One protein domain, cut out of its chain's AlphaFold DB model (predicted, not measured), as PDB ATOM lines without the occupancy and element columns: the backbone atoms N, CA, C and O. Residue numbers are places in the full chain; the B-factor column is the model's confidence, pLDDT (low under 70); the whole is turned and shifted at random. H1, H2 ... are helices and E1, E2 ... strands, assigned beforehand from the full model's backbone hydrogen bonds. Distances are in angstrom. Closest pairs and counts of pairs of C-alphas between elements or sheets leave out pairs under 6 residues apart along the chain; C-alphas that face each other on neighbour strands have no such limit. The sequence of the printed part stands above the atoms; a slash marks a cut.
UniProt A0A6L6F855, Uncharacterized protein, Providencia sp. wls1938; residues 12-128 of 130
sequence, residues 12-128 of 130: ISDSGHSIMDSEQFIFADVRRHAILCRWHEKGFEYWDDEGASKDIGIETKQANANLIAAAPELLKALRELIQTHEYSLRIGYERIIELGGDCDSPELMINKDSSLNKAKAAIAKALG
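This is residues 12 to 128 of the 130 residues of an uncharacterized protein of Providencia sp. wls1938 (UniProt A0A6L6F855). A long, slim arm and a loose head make this elongated domain: in the arm the chain runs out along the long helix H3 and folds back over one side of it through H4 and H5, and residues 95 to 100 stick out at its far tip. The head holds two small two-stranded antiparallel sheets, the hairpin E1 E2 and the pair E3 E4, with H2 near both and the short H1 in the loop from E3 to E4. The printed part has 117 residues, with five named helices and four named strands in the order E1 E2 E3 H1 E4 H2 H3 H4 H5, and its class is mostly helix. It is extended, with a radius of gyration of the C-alphas of 22.3 A and spans of 71 by 38 by 24 A.

Look first at E1, residues 18 to 20, and E2, residues 26 to 29: they form an antiparallel hairpin at 155 degrees, with N 19 and O 28 within hydrogen-bond range at 2.8 A. Next, E3, residues 33 to 35, and E4, residues 53 to 55, are antiparallel neighbours at 160 degrees, with N 34 and O 54 at 2.9 A. H1, residues 39 to 42, comes between them in the chain and touches no helix. H2, residues 57 to 69, has its C-alpha of Ala 69 at 6.4 A from that of Ile 19 in E1, the closest pair, and is near E2 and E3. H2 and H3, residues 71 to 98, meet only through their link. With its residues 86 to 93 alone, H3 touches H4, residues 106 to 112, opposite ways at a steep tilt of 54 degrees; the closest C-alphas, of Arg 90 and Pro 106, are 5.4 A apart. With its residues 75 to 82 alone, H3 touches H5, residues 114 to 126, opposite ways at a shallow tilt of 32 degrees; the closest C-alphas, of Ile 82 and Leu 116, are 6.6 A apart. H4 and H5 are close but not clearly touching, about perpendicular at 78 degrees, and their closest C-alphas, of Ile 110 and Leu 116, are 7.0 A apart. In H2, H3, H4 and H5 every O i to N i+4 pair is within hydrogen-bond range; H1 is too short for such a pair.

Find C-alpha 18 at (11.026, 57.253, 175.169), where E1 begins. H2 measures 18.5 A from first to last C-alpha. From C-alpha 71 at (18.264, 47.086, 168.916), H3 runs 40.6 A to C-alpha 98. H5 measures 18.5 A and ends at C-alpha 126, at (18.746, 39.336, 173.332).

The C-alphas of Glu 45 and Gly 100 are the two farthest apart, at 72.6 A. The printed part has no cut, and no link is long. The mean pLDDT of the printed part is 94.6; residues 15 to 16 are under 70.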
ATOM      1  N   ILE A  12      12.292  56.881 168.510       95.00
ATOM      2  CA  ILE A  12      12.458  57.729 169.688       95.00
ATOM      3  C   ILE A  12      11.387  58.816 169.649       95.00
ATOM      4  O   ILE A  12      11.278  59.538 168.663       95.00
ATOM      5  N   SER A  13      10.610  58.944 170.720       91.56
ATOM      6  CA  SER A  13       9.599  59.991 170.859       91.56
ATOM      7  C   SER A  13      10.243  61.380 170.938       91.56
ATOM      8  O   SER A  13      11.189  61.567 171.717       91.56
ATOM      9  N   ASP A  14       9.637  62.369 170.286       78.19
ATOM     10  CA  ASP A  14      10.081  63.772 170.317       78.19
ATOM     11  C   ASP A  14      10.061  64.394 171.727       78.19
ATOM     12  O   ASP A  14      10.784  65.347 172.012       78.19
ATOM     13  N   SER A  15       9.239  63.860 172.636       66.88
ATOM     14  CA  SER A  15       8.911  64.486 173.924       66.88
ATOM     15  C   SER A  15       9.728  64.007 175.127       66.88
ATOM     16  O   SER A  15       9.595  64.578 176.211       66.88
ATOM     17  N   GLY A  16      10.569  62.976 175.001       67.38
ATOM     18  CA  GLY A  16      11.088  62.337 176.217       67.38
ATOM     19  C   GLY A  16      12.234  61.355 176.076       67.38
ATOM     20  O   GLY A  16      12.737  60.894 177.102       67.38
ATOM     21  N   HIS A  17      12.715  61.091 174.856       82.25
ATOM     22  CA  HIS A  17      13.637  59.984 174.573       82.25
ATOM     23  C   HIS A  17      13.073  58.618 175.013       82.25
ATOM     24  O   HIS A  17      13.817  57.714 175.400       82.25
ATOM     25  N   SER A  18      11.747  58.504 175.007       92.88
ATOM     26  CA  SER A  18      11.026  57.253 175.169       92.88
ATOM     27  C   SER A  18      11.046  56.498 173.844       92.88
ATOM     28  O   SER A  18      11.226  57.093 172.781       92.88
ATOM     29  N   ILE A  19      10.898  55.184 173.910       96.06
ATOM     30  CA  ILE A  19      10.912  54.292 172.758       96.06
ATOM     31  C   ILE A  19       9.476  53.871 172.477       96.06
ATOM     32  O   ILE A  19       8.771  53.398 173.374       96.06
ATOM     33  N   MET A  20       9.062  54.067 171.230       95.69
ATOM     34  CA  MET A  20       7.731  53.752 170.733       95.69
ATOM     35  C   MET A  20       7.795  52.849 169.504       95.69
ATOM     36  O   MET A  20       8.823  52.776 168.828       95.69
ATOM     37  N   ASP A  21       6.707  52.139 169.237       94.19
ATOM     38  CA  ASP A  21       6.543  51.380 168.000       94.19
ATOM     39  C   ASP A  21       6.127  52.283 166.822       94.19
ATOM     40  O   ASP A  21       5.989  53.504 166.950       94.19
ATOM     41  N   SER A  22       5.920  51.681 165.649       91.06
ATOM     42  CA  SER A  22       5.454  52.389 164.451       91.06
ATOM     43  C   SER A  22       4.042  52.971 164.575       91.06
ATOM     44  O   SER A  22       3.673  53.837 163.784       91.06
ATOM     45  N   GLU A  23       3.253  52.497 165.538       93.62
ATOM     46  CA  GLU A  23       1.907  52.987 165.848       93.62
ATOM     47  C   GLU A  23       1.920  54.059 166.954       93.62
ATOM     48  O   GLU A  23       0.867  54.545 167.360       93.62
ATOM     49  N   GLN A  24       3.115  54.496 167.376       91.75
ATOM     50  CA  GLN A  24       3.355  55.529 168.387       91.75
ATOM     51  C   GLN A  24       2.978  55.121 169.821       91.75
ATOM     52  O   GLN A  24       2.856  55.981 170.698       91.75
ATOM     53  N   PHE A  25       2.857  53.821 170.113       93.00
ATOM     54  CA  PHE A  25       2.720  53.353 171.491       93.00
ATOM     55  C   PHE A  25       4.083  53.307 172.178       93.00
ATOM     56  O   PHE A  25       4.989  52.586 171.760       93.00
ATOM     57  N   ILE A  26       4.229  54.062 173.269       94.19
ATOM     58  CA  ILE A  26       5.431  54.043 174.109       94.19
ATOM     59  C   ILE A  26       5.452  52.751 174.928       94.19
ATOM     60  O   ILE A  26       4.515  52.469 175.675       94.19
ATOM     61  N   PHE A  27       6.546  51.994 174.833       93.69
ATOM     62  CA  PHE A  27       6.736  50.753 175.594       93.69
ATOM     63  C   PHE A  27       7.999  50.754 176.465       93.69
ATOM     64  O   PHE A  27       8.171  49.856 177.292       93.69
ATOM     65  N   ALA A  28       8.892  51.737 176.306       93.88
ATOM     66  CA  ALA A  28      10.064  51.888 177.164       93.88
ATOM     67  C   ALA A  28      10.461  53.357 177.346       93.88
ATOM     68  O   ALA A  28      10.381  54.155 176.418       93.88
ATOM     69  N   ASP A  29      10.972  53.694 178.530       92.12
ATOM     70  CA  ASP A  29      11.473  55.029 178.859       92.12
ATOM     71  C   ASP A  29      12.956  54.992 179.211       92.12
ATOM     72  O   ASP A  29      13.406  54.183 180.029       92.12
ATOM     73  N   VAL A  30      13.719  55.935 178.655       93.00
ATOM     74  CA  VAL A  30      15.132  56.105 179.000       93.00
ATOM     75  C   VAL A  30      15.282  57.206 180.047       93.00
ATOM     76  O   VAL A  30      14.969  58.382 179.824       93.00
ATOM     77  N   ARG A  31      15.769  56.829 181.231       90.12
ATOM     78  CA  ARG A  31      15.932  57.752 182.363       90.12
ATOM     79  C   ARG A  31      17.200  58.593 182.231       90.12
ATOM     80  O   ARG A  31      18.242  58.104 181.810       90.12
ATOM     81  N   ARG A  32      17.110  59.849 182.679       91.62
ATOM     82  CA  ARG A  32      18.266  60.733 182.922       91.62
ATOM     83  C   ARG A  32      18.926  60.457 184.278       91.62
ATOM     84  O   ARG A  32      20.108  60.716 184.445       91.62
ATOM     85  N   HIS A  33      18.177  59.909 185.231       92.00
ATOM     86  CA  HIS A  33      18.711  59.508 186.526       92.00
ATOM     87  C   HIS A  33      18.901  57.995 186.545       92.00
ATOM     88  O   HIS A  33      17.941  57.232 186.402       92.00
ATOM     89  N   ALA A  34      20.150  57.561 186.698       93.00
ATOM     90  CA  ALA A  34      20.468  56.173 186.978       93.00
ATOM     91  C   ALA A  34      20.247  55.928 188.470       93.00
ATOM     92  O   ALA A  34      20.895  56.556 189.305       93.00
ATOM     93  N   ILE A  35      19.326  55.023 188.785       94.88
ATOM     94  CA  ILE A  35      18.957  54.682 190.159       94.88
ATOM     95  C   ILE A  35      19.815  53.505 190.614       94.88
ATOM     96  O   ILE A  35      19.939  52.503 189.903       94.88
ATOM     97  N   LEU A  36      20.398  53.617 191.803       95.50
ATOM     98  CA  LEU A  36      21.158  52.542 192.414       95.50
ATOM     99  C   LEU A  36      20.235  51.350 192.681       95.50
ATOM    100  O   LEU A  36      19.215  51.448 193.363       95.50
ATOM    101  N   CYS A  37      20.602  50.195 192.134       95.94
ATOM    102  CA  CYS A  37      19.848  48.971 192.356       95.94
ATOM    103  C   CYS A  37      19.804  48.654 193.859       95.94
ATOM    104  O   CYS A  37      20.849  48.625 194.519       95.94
ATOM    105  N   ARG A  38      18.590  48.409 194.371       95.94
ATOM    106  CA  ARG A  38      18.321  48.119 195.789       95.94
ATOM    107  C   ARG A  38      18.852  49.205 196.734       95.94
ATOM    108  O   ARG A  38      19.424  48.901 197.773       95.94
ATOM    109  N   TRP A  39      18.676  50.476 196.368       96.75
ATOM    110  CA  TRP A  39      19.049  51.622 197.205       96.75
ATOM    111  C   TRP A  39      18.477  51.533 198.634       96.75
ATOM    112  O   TRP A  39      19.198  51.801 199.589       96.75
ATOM    113  N   HIS A  40      17.244  51.047 198.803       96.00
ATOM    114  CA  HIS A  40      16.602  50.895 200.115       96.00
ATOM    115  C   HIS A  40      17.318  49.877 201.021       96.00
ATOM    116  O   HIS A  40      17.430  50.086 202.223       96.00
ATOM    117  N   GLU A  41      17.883  48.801 200.459       97.44
ATOM    118  CA  GLU A  41      18.710  47.840 201.214       97.44
ATOM    119  C   GLU A  41      20.073  48.430 201.611       97.44
ATOM    120  O   GLU A  41      20.777  47.880 202.454       97.44
ATOM    121  N   LYS A  42      20.468  49.544 200.984       96.75
ATOM    122  CA  LYS A  42      21.751  50.224 201.196       96.75
ATOM    123  C   LYS A  42      21.640  51.411 202.155       96.75
ATOM    124  O   LYS A  42      22.609  52.150 202.294       96.75
ATOM    125  N   GLY A  43      20.498  51.563 202.829       96.88
ATOM    126  CA  GLY A  43      20.286  52.572 203.867       96.88
ATOM    127  C   GLY A  43      19.809  53.933 203.362       96.88
ATOM    128  O   GLY A  43      19.797  54.875 204.146       96.88
ATOM    129  N   PHE A  44      19.420  54.038 202.091       97.69
ATOM    130  CA  PHE A  44      18.768  55.232 201.551       97.69
ATOM    131  C   PHE A  44      17.255  55.177 201.815       97.69
ATOM    132  O   PHE A  44      16.659  54.099 201.727       97.69
ATOM    133  N   GLU A  45      16.642  56.316 202.138       97.00
ATOM    134  CA  GLU A  45      15.197  56.442 202.389       97.00
ATOM    135  C   GLU A  45      14.432  56.697 201.084       97.00
ATOM    136  O   GLU A  45      13.335  56.162 200.894       97.00
ATOM    137  N   TYR A  46      15.058  57.415 200.145       96.00
ATOM    138  CA  TYR A  46      14.525  57.690 198.816       96.00
ATOM    139  C   TYR A  46      15.527  57.334 197.711       96.00
ATOM    140  O   TYR A  46      16.738  57.241 197.908       96.00
ATOM    141  N   TRP A  47      15.013  57.113 196.499       93.25
ATOM    142  CA  TRP A  47      15.853  56.786 195.343       93.25
ATOM    143  C   TRP A  47      16.693  57.978 194.865       93.25
ATOM    144  O   TRP A  47      17.680  57.771 194.162       93.25
ATOM    145  N   ASP A  48      16.290  59.204 195.202       93.88
ATOM    146  CA  ASP A  48      16.934  60.463 194.826       93.88
ATOM    147  C   ASP A  48      17.815  61.061 195.932       93.88
ATOM    148  O   ASP A  48      18.406  62.119 195.716       93.88
ATOM    149  N   ASP A  49      17.987  60.356 197.056       95.38
ATOM    150  CA  ASP A  49      18.996  60.693 198.061       95.38
ATOM    151  C   ASP A  49      20.396  60.789 197.417       95.38
ATOM    152  O   ASP A  49      20.725  60.080 196.453       95.38
ATOM    153  N   GLU A  50      21.261  61.648 197.966       92.75
ATOM    154  CA  GLU A  50      22.638  61.794 197.487       92.75
ATOM    155  C   GLU A  50      23.378  60.446 197.569       92.75
ATOM    156  O   GLU A  50      23.571  59.882 198.643       92.75
ATOM    157  N   GLY A  51      23.782  59.905 196.414       93.06
ATOM    158  CA  GLY A  51      24.407  58.582 196.300       93.06
ATOM    159  C   GLY A  51      23.445  57.428 195.975       93.06
ATOM    160  O   GLY A  51      23.911  56.375 195.527       93.06
ATOM    161  N   ALA A  52      22.127  57.615 196.106       96.12
ATOM    162  CA  ALA A  52      21.100  56.649 195.693       96.12
ATOM    163  C   ALA A  52      20.752  56.750 194.200       96.12
ATOM    164  O   ALA A  52      20.269  55.791 193.591       96.12
ATOM    165  N   SER A  53      21.066  57.886 193.577       96.44
ATOM    166  CA  SER A  53      21.008  58.064 192.131       96.44
ATOM    167  C   SER A  53      22.143  58.944 191.619       96.44
ATOM    168  O   SER A  53      22.870  59.583 192.380       96.44
ATOM    169  N   LYS A  54      22.314  58.957 190.297       95.06
ATOM    170  CA  LYS A  54      23.168  59.923 189.607       95.06
ATOM    171  C   LYS A  54      22.516  60.404 188.320       95.06
ATOM    172  O   LYS A  54      21.930  59.606 187.584       95.06
ATOM    173  N   ASP A  55      22.660  61.690 188.033       94.50
ATOM    174  CA  ASP A  55      22.332  62.260 186.729       94.50
ATOM    175  C   ASP A  55      23.383  61.815 185.698       94.50
ATOM    176  O   ASP A  55      24.580  62.024 185.890       94.50
ATOM    177  N   ILE A  56      22.947  61.157 184.620       93.69
ATOM    178  CA  ILE A  56      23.826  60.718 183.520       93.69
ATOM    179  C   ILE A  56      23.923  61.751 182.387       93.69
ATOM    180  O   ILE A  56      24.708  61.563 181.458       93.69
ATOM    181  N   GLY A  57      23.142  62.830 182.455       93.44
ATOM    182  CA  GLY A  57      23.085  63.889 181.454       93.44
ATOM    183  C   GLY A  57      22.211  63.559 180.239       93.44
ATOM    184  O   GLY A  57      21.845  62.409 179.978       93.44
ATOM    185  N   ILE A  58      21.857  64.606 179.487       91.88
ATOM    186  CA  ILE A  58      20.982  64.519 178.304       91.88
ATOM    187  C   ILE A  58      21.662  63.738 177.175       91.88
ATOM    188  O   ILE A  58      21.036  62.872 176.572       91.88
ATOM    189  N   GLU A  59      22.950  63.984 176.932       92.75
ATOM    190  CA  GLU A  59      23.705  63.315 175.865       92.75
ATOM    191  C   GLU A  59      23.761  61.797 176.070       92.75
ATOM    192  O   GLU A  59      23.434  61.035 175.162       92.75
ATOM    193  N   THR A  60      24.086  61.341 177.286       94.50
ATOM    194  CA  THR A  60      24.103  59.905 177.607       94.50
ATOM    195  C   THR A  60      22.709  59.294 177.510       94.50
ATOM    196  O   THR A  60      22.550  58.188 176.991       94.50
ATOM    197  N   LYS A  61      21.673  60.010 177.972       93.56
ATOM    198  CA  LYS A  61      20.278  59.582 177.815       93.56
ATOM    199  C   LYS A  61      19.915  59.400 176.332       93.56
ATOM    200  O   LYS A  61      19.327  58.378 175.986       93.56
ATOM    201  N   GLN A  62      20.303  60.329 175.458       93.44
ATOM    202  CA  GLN A  62      20.074  60.229 174.013       93.44
ATOM    203  C   GLN A  62      20.858  59.096 173.363       93.44
ATOM    204  O   GLN A  62      20.287  58.346 172.574       93.44
ATOM    205  N   ALA A  63      22.126  58.911 173.724       94.62
ATOM    206  CA  ALA A  63      22.918  57.791 173.228       94.62
ATOM    207  C   ALA A  63      22.282  56.437 173.596       94.62
ATOM    208  O   ALA A  63      22.172  55.553 172.746       94.62
ATOM    209  N   ASN A  64      21.790  56.297 174.830       95.50
ATOM    210  CA  ASN A  64      21.082  55.096 175.271       95.50
ATOM    211  C   ASN A  64      19.766  54.887 174.508       95.50
ATOM    212  O   ASN A  64      19.478  53.763 174.105       95.50
ATOM    213  N   ALA A  65      18.986  55.949 174.279       95.75
ATOM    214  CA  ALA A  65      17.750  55.865 173.501       95.75
ATOM    215  C   ALA A  65      18.007  55.446 172.048       95.75
ATOM    216  O   ALA A  65      17.331  54.547 171.554       95.75
ATOM    217  N   ASN A  66      19.035  56.010 171.406       95.94
ATOM    218  CA  ASN A  66      19.472  55.610 170.066       95.94
ATOM    219  C   ASN A  66      19.840  54.124 170.012       95.94
ATOM    220  O   ASN A  66      19.412  53.415 169.104       95.94
ATOM    221  N   LEU A  67      20.609  53.641 170.994       96.12
ATOM    222  CA  LEU A  67      21.019  52.240 171.044       96.12
ATOM    223  C   LEU A  67      19.829  51.296 171.245       96.12
ATOM    224  O   LEU A  67      19.774  50.250 170.603       96.12
ATOM    225  N   ILE A  68      18.886  51.653 172.124       95.62
ATOM    226  CA  ILE A  68      17.685  50.844 172.351       95.62
ATOM    227  C   ILE A  68      16.822  50.832 171.091       95.62
ATOM    228  O   ILE A  68      16.456  49.750 170.650       95.62
ATOM    229  N   ALA A  69      16.551  51.990 170.483       95.31
ATOM    230  CA  ALA A  69      15.750  52.087 169.263       95.31
ATOM    231  C   ALA A  69      16.342  51.269 168.102       95.31
ATOM    232  O   ALA A  69      15.596  50.647 167.362       95.31
ATOM    233  N   ALA A  70      17.671  51.202 167.982       96.25
ATOM    234  CA  ALA A  70      18.343  50.409 166.951       96.25
ATOM    235  C   ALA A  70      18.455  48.904 167.276       96.25
ATOM    236  O   ALA A  70      18.992  48.135 166.474       96.25
ATOM    237  N   ALA A  71      18.039  48.459 168.467       95.19
ATOM    238  CA  ALA A  71      18.264  47.086 168.916       95.19
ATOM    239  C   ALA A  71      17.654  46.011 167.989       95.19
ATOM    240  O   ALA A  71      18.339  45.006 167.754       95.19
ATOM    241  N   PRO A  72      16.436  46.169 167.429       93.44
ATOM    242  CA  PRO A  72      15.878  45.189 166.497       93.44
ATOM    243  C   PRO A  72      16.701  45.043 165.208       93.44
ATOM    244  O   PRO A  72      16.972  43.923 164.767       93.44
ATOM    245  N   GLU A  73      17.142  46.156 164.624       94.56
ATOM    246  CA  GLU A  73      17.955  46.197 163.408       94.56
ATOM    247  C   GLU A  73      19.349  45.621 163.664       94.56
ATOM    248  O   GLU A  73      19.838  44.815 162.870       94.56
ATOM    249  N   LEU A  74      19.964  45.959 164.802       96.25
ATOM    250  CA  LEU A  74      21.246  45.392 165.225       96.25
ATOM    251  C   LEU A  74      21.150  43.875 165.441       96.25
ATOM    252  O   LEU A  74      22.038  43.137 165.015       96.25
ATOM    253  N   LEU A  75      20.064  43.389 166.056       94.75
ATOM    254  CA  LEU A  75      19.825  41.956 166.240       94.75
ATOM    255  C   LEU A  75      19.673  41.236 164.895       94.75
ATOM    256  O   LEU A  75      20.239  40.156 164.708       94.75
ATOM    257  N   LYS A  76      18.924  41.824 163.955       93.88
ATOM    258  CA  LYS A  76      18.763  41.280 162.602       93.88
ATOM    259  C   LYS A  76      20.103  41.228 161.863       93.88
ATOM    260  O   LYS A  76      20.491  40.153 161.407       93.88
ATOM    261  N   ALA A  77      20.835  42.340 161.825       96.56
ATOM    262  CA  ALA A  77      22.133  42.428 161.160       96.56
ATOM    263  C   ALA A  77      23.149  41.433 161.743       96.56
ATOM    264  O   ALA A  77      23.859  40.760 160.999       96.56
ATOM    265  N   LEU A  78      23.189  41.262 163.070       97.38
ATOM    266  CA  LEU A  78      24.089  40.298 163.708       97.38
ATOM    267  C   LEU A  78      23.760  38.846 163.326       97.38
ATOM    268  O   LEU A  78      24.669  38.043 163.118       97.38
ATOM    269  N   ARG A  79      22.471  38.501 163.200       95.88
ATOM    270  CA  ARG A  79      22.043  37.169 162.738       95.88
ATOM    271  C   ARG A  79      22.469  36.915 161.293       95.88
ATOM    272  O   ARG A  79      22.995  35.841 161.008       95.88
ATOM    273  N   GLU A  80      22.274  37.892 160.413       97.19
ATOM    274  CA  GLU A  80      22.679  37.816 159.002       97.19
ATOM    275  C   GLU A  80      24.206  37.712 158.851       97.19
ATOM    276  O   GLU A  80      24.697  36.911 158.052       97.19
ATOM    277  N   LEU A  81      24.969  38.441 159.674       97.38
ATOM    278  CA  LEU A  81      26.431  38.351 159.716       97.38
ATOM    279  C   LEU A  81      26.918  36.961 160.140       97.38
ATOM    280  O   LEU A  81      27.809  36.417 159.495       97.38
ATOM    281  N   ILE A  82      26.327  36.356 161.179       97.62
ATOM    282  CA  ILE A  82      26.672  34.982 161.587       97.62
ATOM    283  C   ILE A  82      26.379  33.994 160.460       97.62
ATOM    284  O   ILE A  82      27.228  33.167 160.145       97.62
ATOM    285  N   GLN A  83      25.196  34.081 159.848       97.00
ATOM    286  CA  GLN A  83      24.808  33.183 158.756       97.00
ATOM    287  C   GLN A  83      25.768  33.297 157.571       97.00
ATOM    288  O   GLN A  83      26.212  32.280 157.041       97.00
ATOM    289  N   THR A  84      26.125  34.527 157.197       97.75
ATOM    290  CA  THR A  84      27.074  34.798 156.113       97.75
ATOM    291  C   THR A  84      28.458  34.252 156.445       97.75
ATOM    292  O   THR A  84      29.061  33.583 155.613       97.75
ATOM    293  N   HIS A  85      28.946  34.471 157.669       97.31
ATOM    294  CA  HIS A  85      30.267  34.003 158.087       97.31
ATOM    295  C   HIS A  85      30.351  32.469 158.135       97.31
ATOM    296  O   HIS A  85      31.278  31.881 157.583       97.31
ATOM    297  N   GLU A  86      29.339  31.793 158.690       97.62
ATOM    298  CA  GLU A  86      29.267  30.325 158.656       97.62
ATOM    299  C   GLU A  86      29.187  29.777 157.223       97.62
ATOM    300  O   GLU A  86      29.787  28.744 156.922       97.62
ATOM    301  N   TYR A  87      28.458  30.451 156.331       97.31
ATOM    302  CA  TYR A  87      28.392  30.079 154.919       97.31
ATOM    303  C   TYR A  87      29.753  30.231 154.228       97.31
ATOM    304  O   TYR A  87      30.201  29.308 153.550       97.31
ATOM    305  N   SER A  88      30.452  31.348 154.446       97.06
ATOM    306  CA  SER A  88      31.793  31.576 153.899       97.06
ATOM    307  C   SER A  88      32.804  30.524 154.359       97.06
ATOM    308  O   SER A  88      33.611  30.078 153.545       97.06
ATOM    309  N   LEU A  89      32.739  30.077 155.619       96.88
ATOM    310  CA  LEU A  89      33.587  28.988 156.118       96.88
ATOM    311  C   LEU A  89      33.320  27.665 155.383       96.88
ATOM    312  O   LEU A  89      34.266  26.961 155.034       96.88
ATOM    313  N   ARG A  90      32.051  27.341 155.108       97.56
ATOM    314  CA  ARG A  90      31.673  26.118 154.379       97.56
ATOM    315  C   ARG A  90      32.132  26.150 152.919       97.56
ATOM    316  O   ARG A  90      32.783  25.211 152.478       97.56
ATOM    317  N   ILE A  91      31.881  27.248 152.204       97.62
ATOM    318  CA  ILE A  91      32.331  27.408 150.811       97.62
ATOM    319  C   ILE A  91      33.863  27.422 150.714       97.62
ATOM    320  O   ILE A  91      34.440  26.834 149.800       97.62
ATOM    321  N   GLY A  92      34.539  28.076 151.663       97.12
ATOM    322  CA  GLY A  92      35.999  28.080 151.735       97.12
ATOM    323  C   GLY A  92      36.570  26.672 151.908       97.12
ATOM    324  O   GLY A  92      37.483  26.298 151.177       97.12
ATOM    325  N   TYR A  93      35.991  25.882 152.816       97.88
ATOM    326  CA  TYR A  93      36.339  24.473 152.998       97.88
ATOM    327  C   TYR A  93      36.164  23.671 151.702       97.88
ATOM    328  O   TYR A  93      37.121  23.051 151.246       97.88
ATOM    329  N   GLU A  94      34.985  23.734 151.071       97.38
ATOM    330  CA  GLU A  94      34.709  23.019 149.814       97.38
ATOM    331  C   GLU A  94      35.761  23.349 148.752       97.38
ATOM    332  O   GLU A  94      36.355  22.451 148.154       97.38
ATOM    333  N   ARG A  95      36.082  24.638 148.594       97.94
ATOM    334  CA  ARG A  95      37.068  25.092 147.615       97.94
ATOM    335  C   ARG A  95      38.489  24.605 147.910       97.94
ATOM    336  O   ARG A  95      39.230  24.307 146.976       97.94
ATOM    337  N   ILE A  96      38.889  24.557 149.179       98.06
ATOM    338  CA  ILE A  96      40.212  24.058 149.585       98.06
ATOM    339  C   ILE A  96      40.333  22.570 149.255       98.06
ATOM    340  O   ILE A  96      41.322  22.164 148.643       98.06
ATOM    341  N   ILE A  97      39.311  21.781 149.597       97.88
ATOM    342  CA  ILE A  97      39.284  20.342 149.323       97.88
ATOM    343  C   ILE A  97      39.291  20.065 147.812       97.88
ATOM    344  O   ILE A  97      40.066  19.228 147.351       97.88
ATOM    345  N   GLU A  98      38.504  20.801 147.017       97.69
ATOM    346  CA  GLU A  98      38.497  20.692 145.546       97.69
ATOM    347  C   GLU A  98      39.878  20.908 144.911       97.69
ATOM    348  O   GLU A  98      40.205  20.293 143.895       97.69
ATOM    349  N   LEU A  99      40.691  21.790 145.494       98.00
ATOM    350  CA  LEU A  99      42.036  22.112 145.015       98.00
ATOM    351  C   LEU A  99      43.116  21.167 145.571       98.00
ATOM    352  O   LEU A  99      44.300  21.382 145.312       98.00
ATOM    353  N   GLY A 100      42.728  20.126 146.315       97.88
ATOM    354  CA  GLY A 100      43.641  19.156 146.922       97.88
ATOM    355  C   GLY A 100      44.350  19.661 148.182       97.88
ATOM    356  O   GLY A 100      45.376  19.101 148.564       97.88
ATOM    357  N   GLY A 101      43.842  20.729 148.804       97.50
ATOM    358  CA  GLY A 101      44.309  21.205 150.103       97.50
ATOM    359  C   GLY A 101      43.694  20.432 151.271       97.50
ATOM    360  O   GLY A 101      42.782  19.628 151.095       97.50
ATOM    361  N   ASP A 102      44.188  20.717 152.475       96.56
ATOM    362  CA  ASP A 102      43.683  20.166 153.734       96.56
ATOM    363  C   ASP A 102      43.385  21.302 154.720       96.56
ATOM    364  O   ASP A 102      44.121  22.292 154.788       96.56
ATOM    365  N   CYS A 103      42.282  21.182 155.453       95.50
ATOM    366  CA  CYS A 103      41.869  22.135 156.477       95.50
ATOM    367  C   CYS A 103      40.887  21.493 157.466       95.50
ATOM    368  O   CYS A 103      40.249  20.482 157.171       95.50
ATOM    369  N   ASP A 104      40.747  22.108 158.646       97.00
ATOM    370  CA  ASP A 104      39.745  21.707 159.638       97.00
ATOM    371  C   ASP A 104      38.332  21.708 159.016       97.00
ATOM    372  O   ASP A 104      37.995  22.566 158.202       97.00
ATOM    373  N   SER A 105      37.466  20.784 159.445       96.88
ATOM    374  CA  SER A 105      36.052  20.771 159.026       96.88
ATOM    375  C   SER A 105      35.339  22.091 159.376       96.88
ATOM    376  O   SER A 105      35.659  22.676 160.422       96.88
ATOM    377  N   PRO A 106      34.316  22.524 158.611       97.12
ATOM    378  CA  PRO A 106      33.559  23.741 158.904       97.12
ATOM    379  C   PRO A 106      33.006  23.788 160.328       97.12
ATOM    380  O   PRO A 106      33.089  24.822 160.982       97.12
ATOM    381  N   GLU A 107      32.499  22.673 160.851       96.69
ATOM    382  CA  GLU A 107      31.944  22.581 162.204       96.69
ATOM    383  C   GLU A 107      33.012  22.856 163.266       96.69
ATOM    384  O   GLU A 107      32.764  23.579 164.233       96.69
ATOM    385  N   LEU A 108      34.219  22.317 163.078       96.94
ATOM    386  CA  LEU A 108      35.342  22.552 163.981       96.94
ATOM    387  C   LEU A 108      35.804  24.013 163.927       96.94
ATOM    388  O   LEU A 108      36.028  24.610 164.982       96.94
ATOM    389  N   MET A 109      35.888  24.598 162.726       96.56
ATOM    390  CA  MET A 109      36.224  26.013 162.534       96.56
ATOM    391  C   MET A 109      35.184  26.929 163.193       96.56
ATOM    392  O   MET A 109      35.547  27.799 163.980       96.56
ATOM    393  N   ILE A 110      33.891  26.683 162.953       96.94
ATOM    394  CA  ILE A 110      32.773  27.444 163.531       96.94
ATOM    395  C   ILE A 110      32.774  27.361 165.061       96.94
ATOM    396  O   ILE A 110      32.601  28.377 165.731       96.94
ATOM    397  N   ASN A 111      32.978  26.168 165.626       95.38
ATOM    398  CA  ASN A 111      32.957  25.968 167.077       95.38
ATOM    399  C   ASN A 111      34.160  26.611 167.778       95.38
ATOM    400  O   ASN A 111      34.038  27.073 168.915       95.38
ATOM    401  N   LYS A 112      35.323  26.653 167.117       95.88
ATOM    402  CA  LYS A 112      36.535  27.291 167.647       95.88
ATOM    403  C   LYS A 112      36.578  28.805 167.408       95.88
ATOM    404  O   LYS A 112      37.383  29.486 168.046       95.88
ATOM    405  N   ASP A 113      35.729  29.352 166.539       96.88
ATOM    406  CA  ASP A 113      35.699  30.785 166.247       96.88
ATOM    407  C   ASP A 113      35.140  31.582 167.442       96.88
ATOM    408  O   ASP A 113      33.944  31.607 167.748       96.88
ATOM    409  N   SER A 114      36.045  32.276 168.135       96.56
ATOM    410  CA  SER A 114      35.701  33.078 169.312       96.56
ATOM    411  C   SER A 114      34.743  34.239 169.010       96.56
ATOM    412  O   SER A 114      33.965  34.628 169.884       96.56
ATOM    413  N   SER A 115      34.772  34.788 167.794       96.06
ATOM    414  CA  SER A 115      33.909  35.894 167.372       96.06
ATOM    415  C   SER A 115      32.489  35.399 167.117       96.06
ATOM    416  O   SER A 115      31.540  36.013 167.611       96.06
ATOM    417  N   LEU A 116      32.333  34.249 166.449       96.81
ATOM    418  CA  LEU A 116      31.031  33.590 166.294       96.81
ATOM    419  C   LEU A 116      30.421  33.239 167.645       96.81
ATOM    420  O   LEU A 116      29.247  33.521 167.877       96.81
ATOM    421  N   ASN A 117      31.216  32.688 168.560       95.94
ATOM    422  CA  ASN A 117      30.735  32.328 169.890       95.94
ATOM    423  C   ASN A 117      30.249  33.555 170.681       95.94
ATOM    424  O   ASN A 117      29.171  33.517 171.276       95.94
ATOM    425  N   LYS A 118      30.980  34.678 170.630       96.62
ATOM    426  CA  LYS A 118      30.547  35.947 171.244       96.62
ATOM    427  C   LYS A 118      29.258  36.483 170.617       96.62
ATOM    428  O   LYS A 118      28.359  36.902 171.344       96.62
ATOM    429  N   ALA A 119      29.147  36.445 169.290       97.00
ATOM    430  CA  ALA A 119      27.960  36.905 168.573       97.00
ATOM    431  C   ALA A 119      26.725  36.041 168.893       97.00
ATOM    432  O   ALA A 119      25.657  36.572 169.204       97.00
ATOM    433  N   LYS A 120      26.883  34.710 168.918       96.25
ATOM    434  CA  LYS A 120      25.837  33.757 169.326       96.25
ATOM    435  C   LYS A 120      25.390  33.995 170.769       96.25
ATOM    436  O   LYS A 120      24.191  34.026 171.030       96.25
ATOM    437  N   ALA A 121      26.327  34.242 171.687       95.88
ATOM    438  CA  ALA A 121      26.010  34.566 173.078       95.88
ATOM    439  C   ALA A 121      25.240  35.894 173.218       95.88
ATOM    440  O   ALA A 121      24.304  35.982 174.014       95.88
ATOM    441  N   ALA A 122      25.591  36.916 172.429       95.75
ATOM    442  CA  ALA A 122      24.864  38.185 172.402       95.75
ATOM    443  C   ALA A 122      23.423  38.015 171.886       95.75
ATOM    444  O   ALA A 122      22.494  38.574 172.468       95.75
ATOM    445  N   ILE A 123      23.214  37.192 170.852       94.75
ATOM    446  CA  ILE A 123      21.870  36.847 170.363       94.75
ATOM    447  C   ILE A 123      21.089  36.066 171.420       94.75
ATOM    448  O   ILE A 123      19.944  36.413 171.694       94.75
ATOM    449  N   ALA A 124      21.694  35.053 172.047       93.94
ATOM    450  CA  ALA A 124      21.045  34.287 173.111       93.94
ATOM    451  C   ALA A 124      20.596  35.204 174.261       93.94
ATOM    452  O   ALA A 124      19.468  35.088 174.739       93.94
ATOM    453  N   LYS A 125      21.424  36.193 174.628       93.25
ATOM    454  CA  LYS A 125      21.055  37.259 175.569       93.25
ATOM    455  C   LYS A 125      19.836  38.050 175.120       93.25
ATOM    456  O   LYS A 125      18.892  38.189 175.891       93.25
ATOM    457  N   ALA A 126      19.846  38.549 173.886       91.50
ATOM    458  CA  ALA A 126      18.746  39.336 173.332       91.50
ATOM    459  C   ALA A 126      17.432  38.539 173.230       91.50
ATOM    460  O   ALA A 126      16.354  39.115 173.337       91.50
ATOM    461  N   LEU A 127      17.513  37.218 173.050       90.69
ATOM    462  CA  LEU A 127      16.360  36.318 172.985       90.69
ATOM    463  C   LEU A 127      15.913  35.781 174.357       90.69
ATOM    464  O   LEU A 127      14.946  35.023 174.412       90.69
ATOM    465  N   GLY A 128      16.599  36.139 175.448       89.56
ATOM    466  CA  GLY A 128      16.289  35.638 176.792       89.56
ATOM    467  C   GLY A 128      16.568  34.140 176.975       89.56
ATOM    468  O   GLY A 128      15.845  33.469 177.700       89.56
TER     469      GLY A 128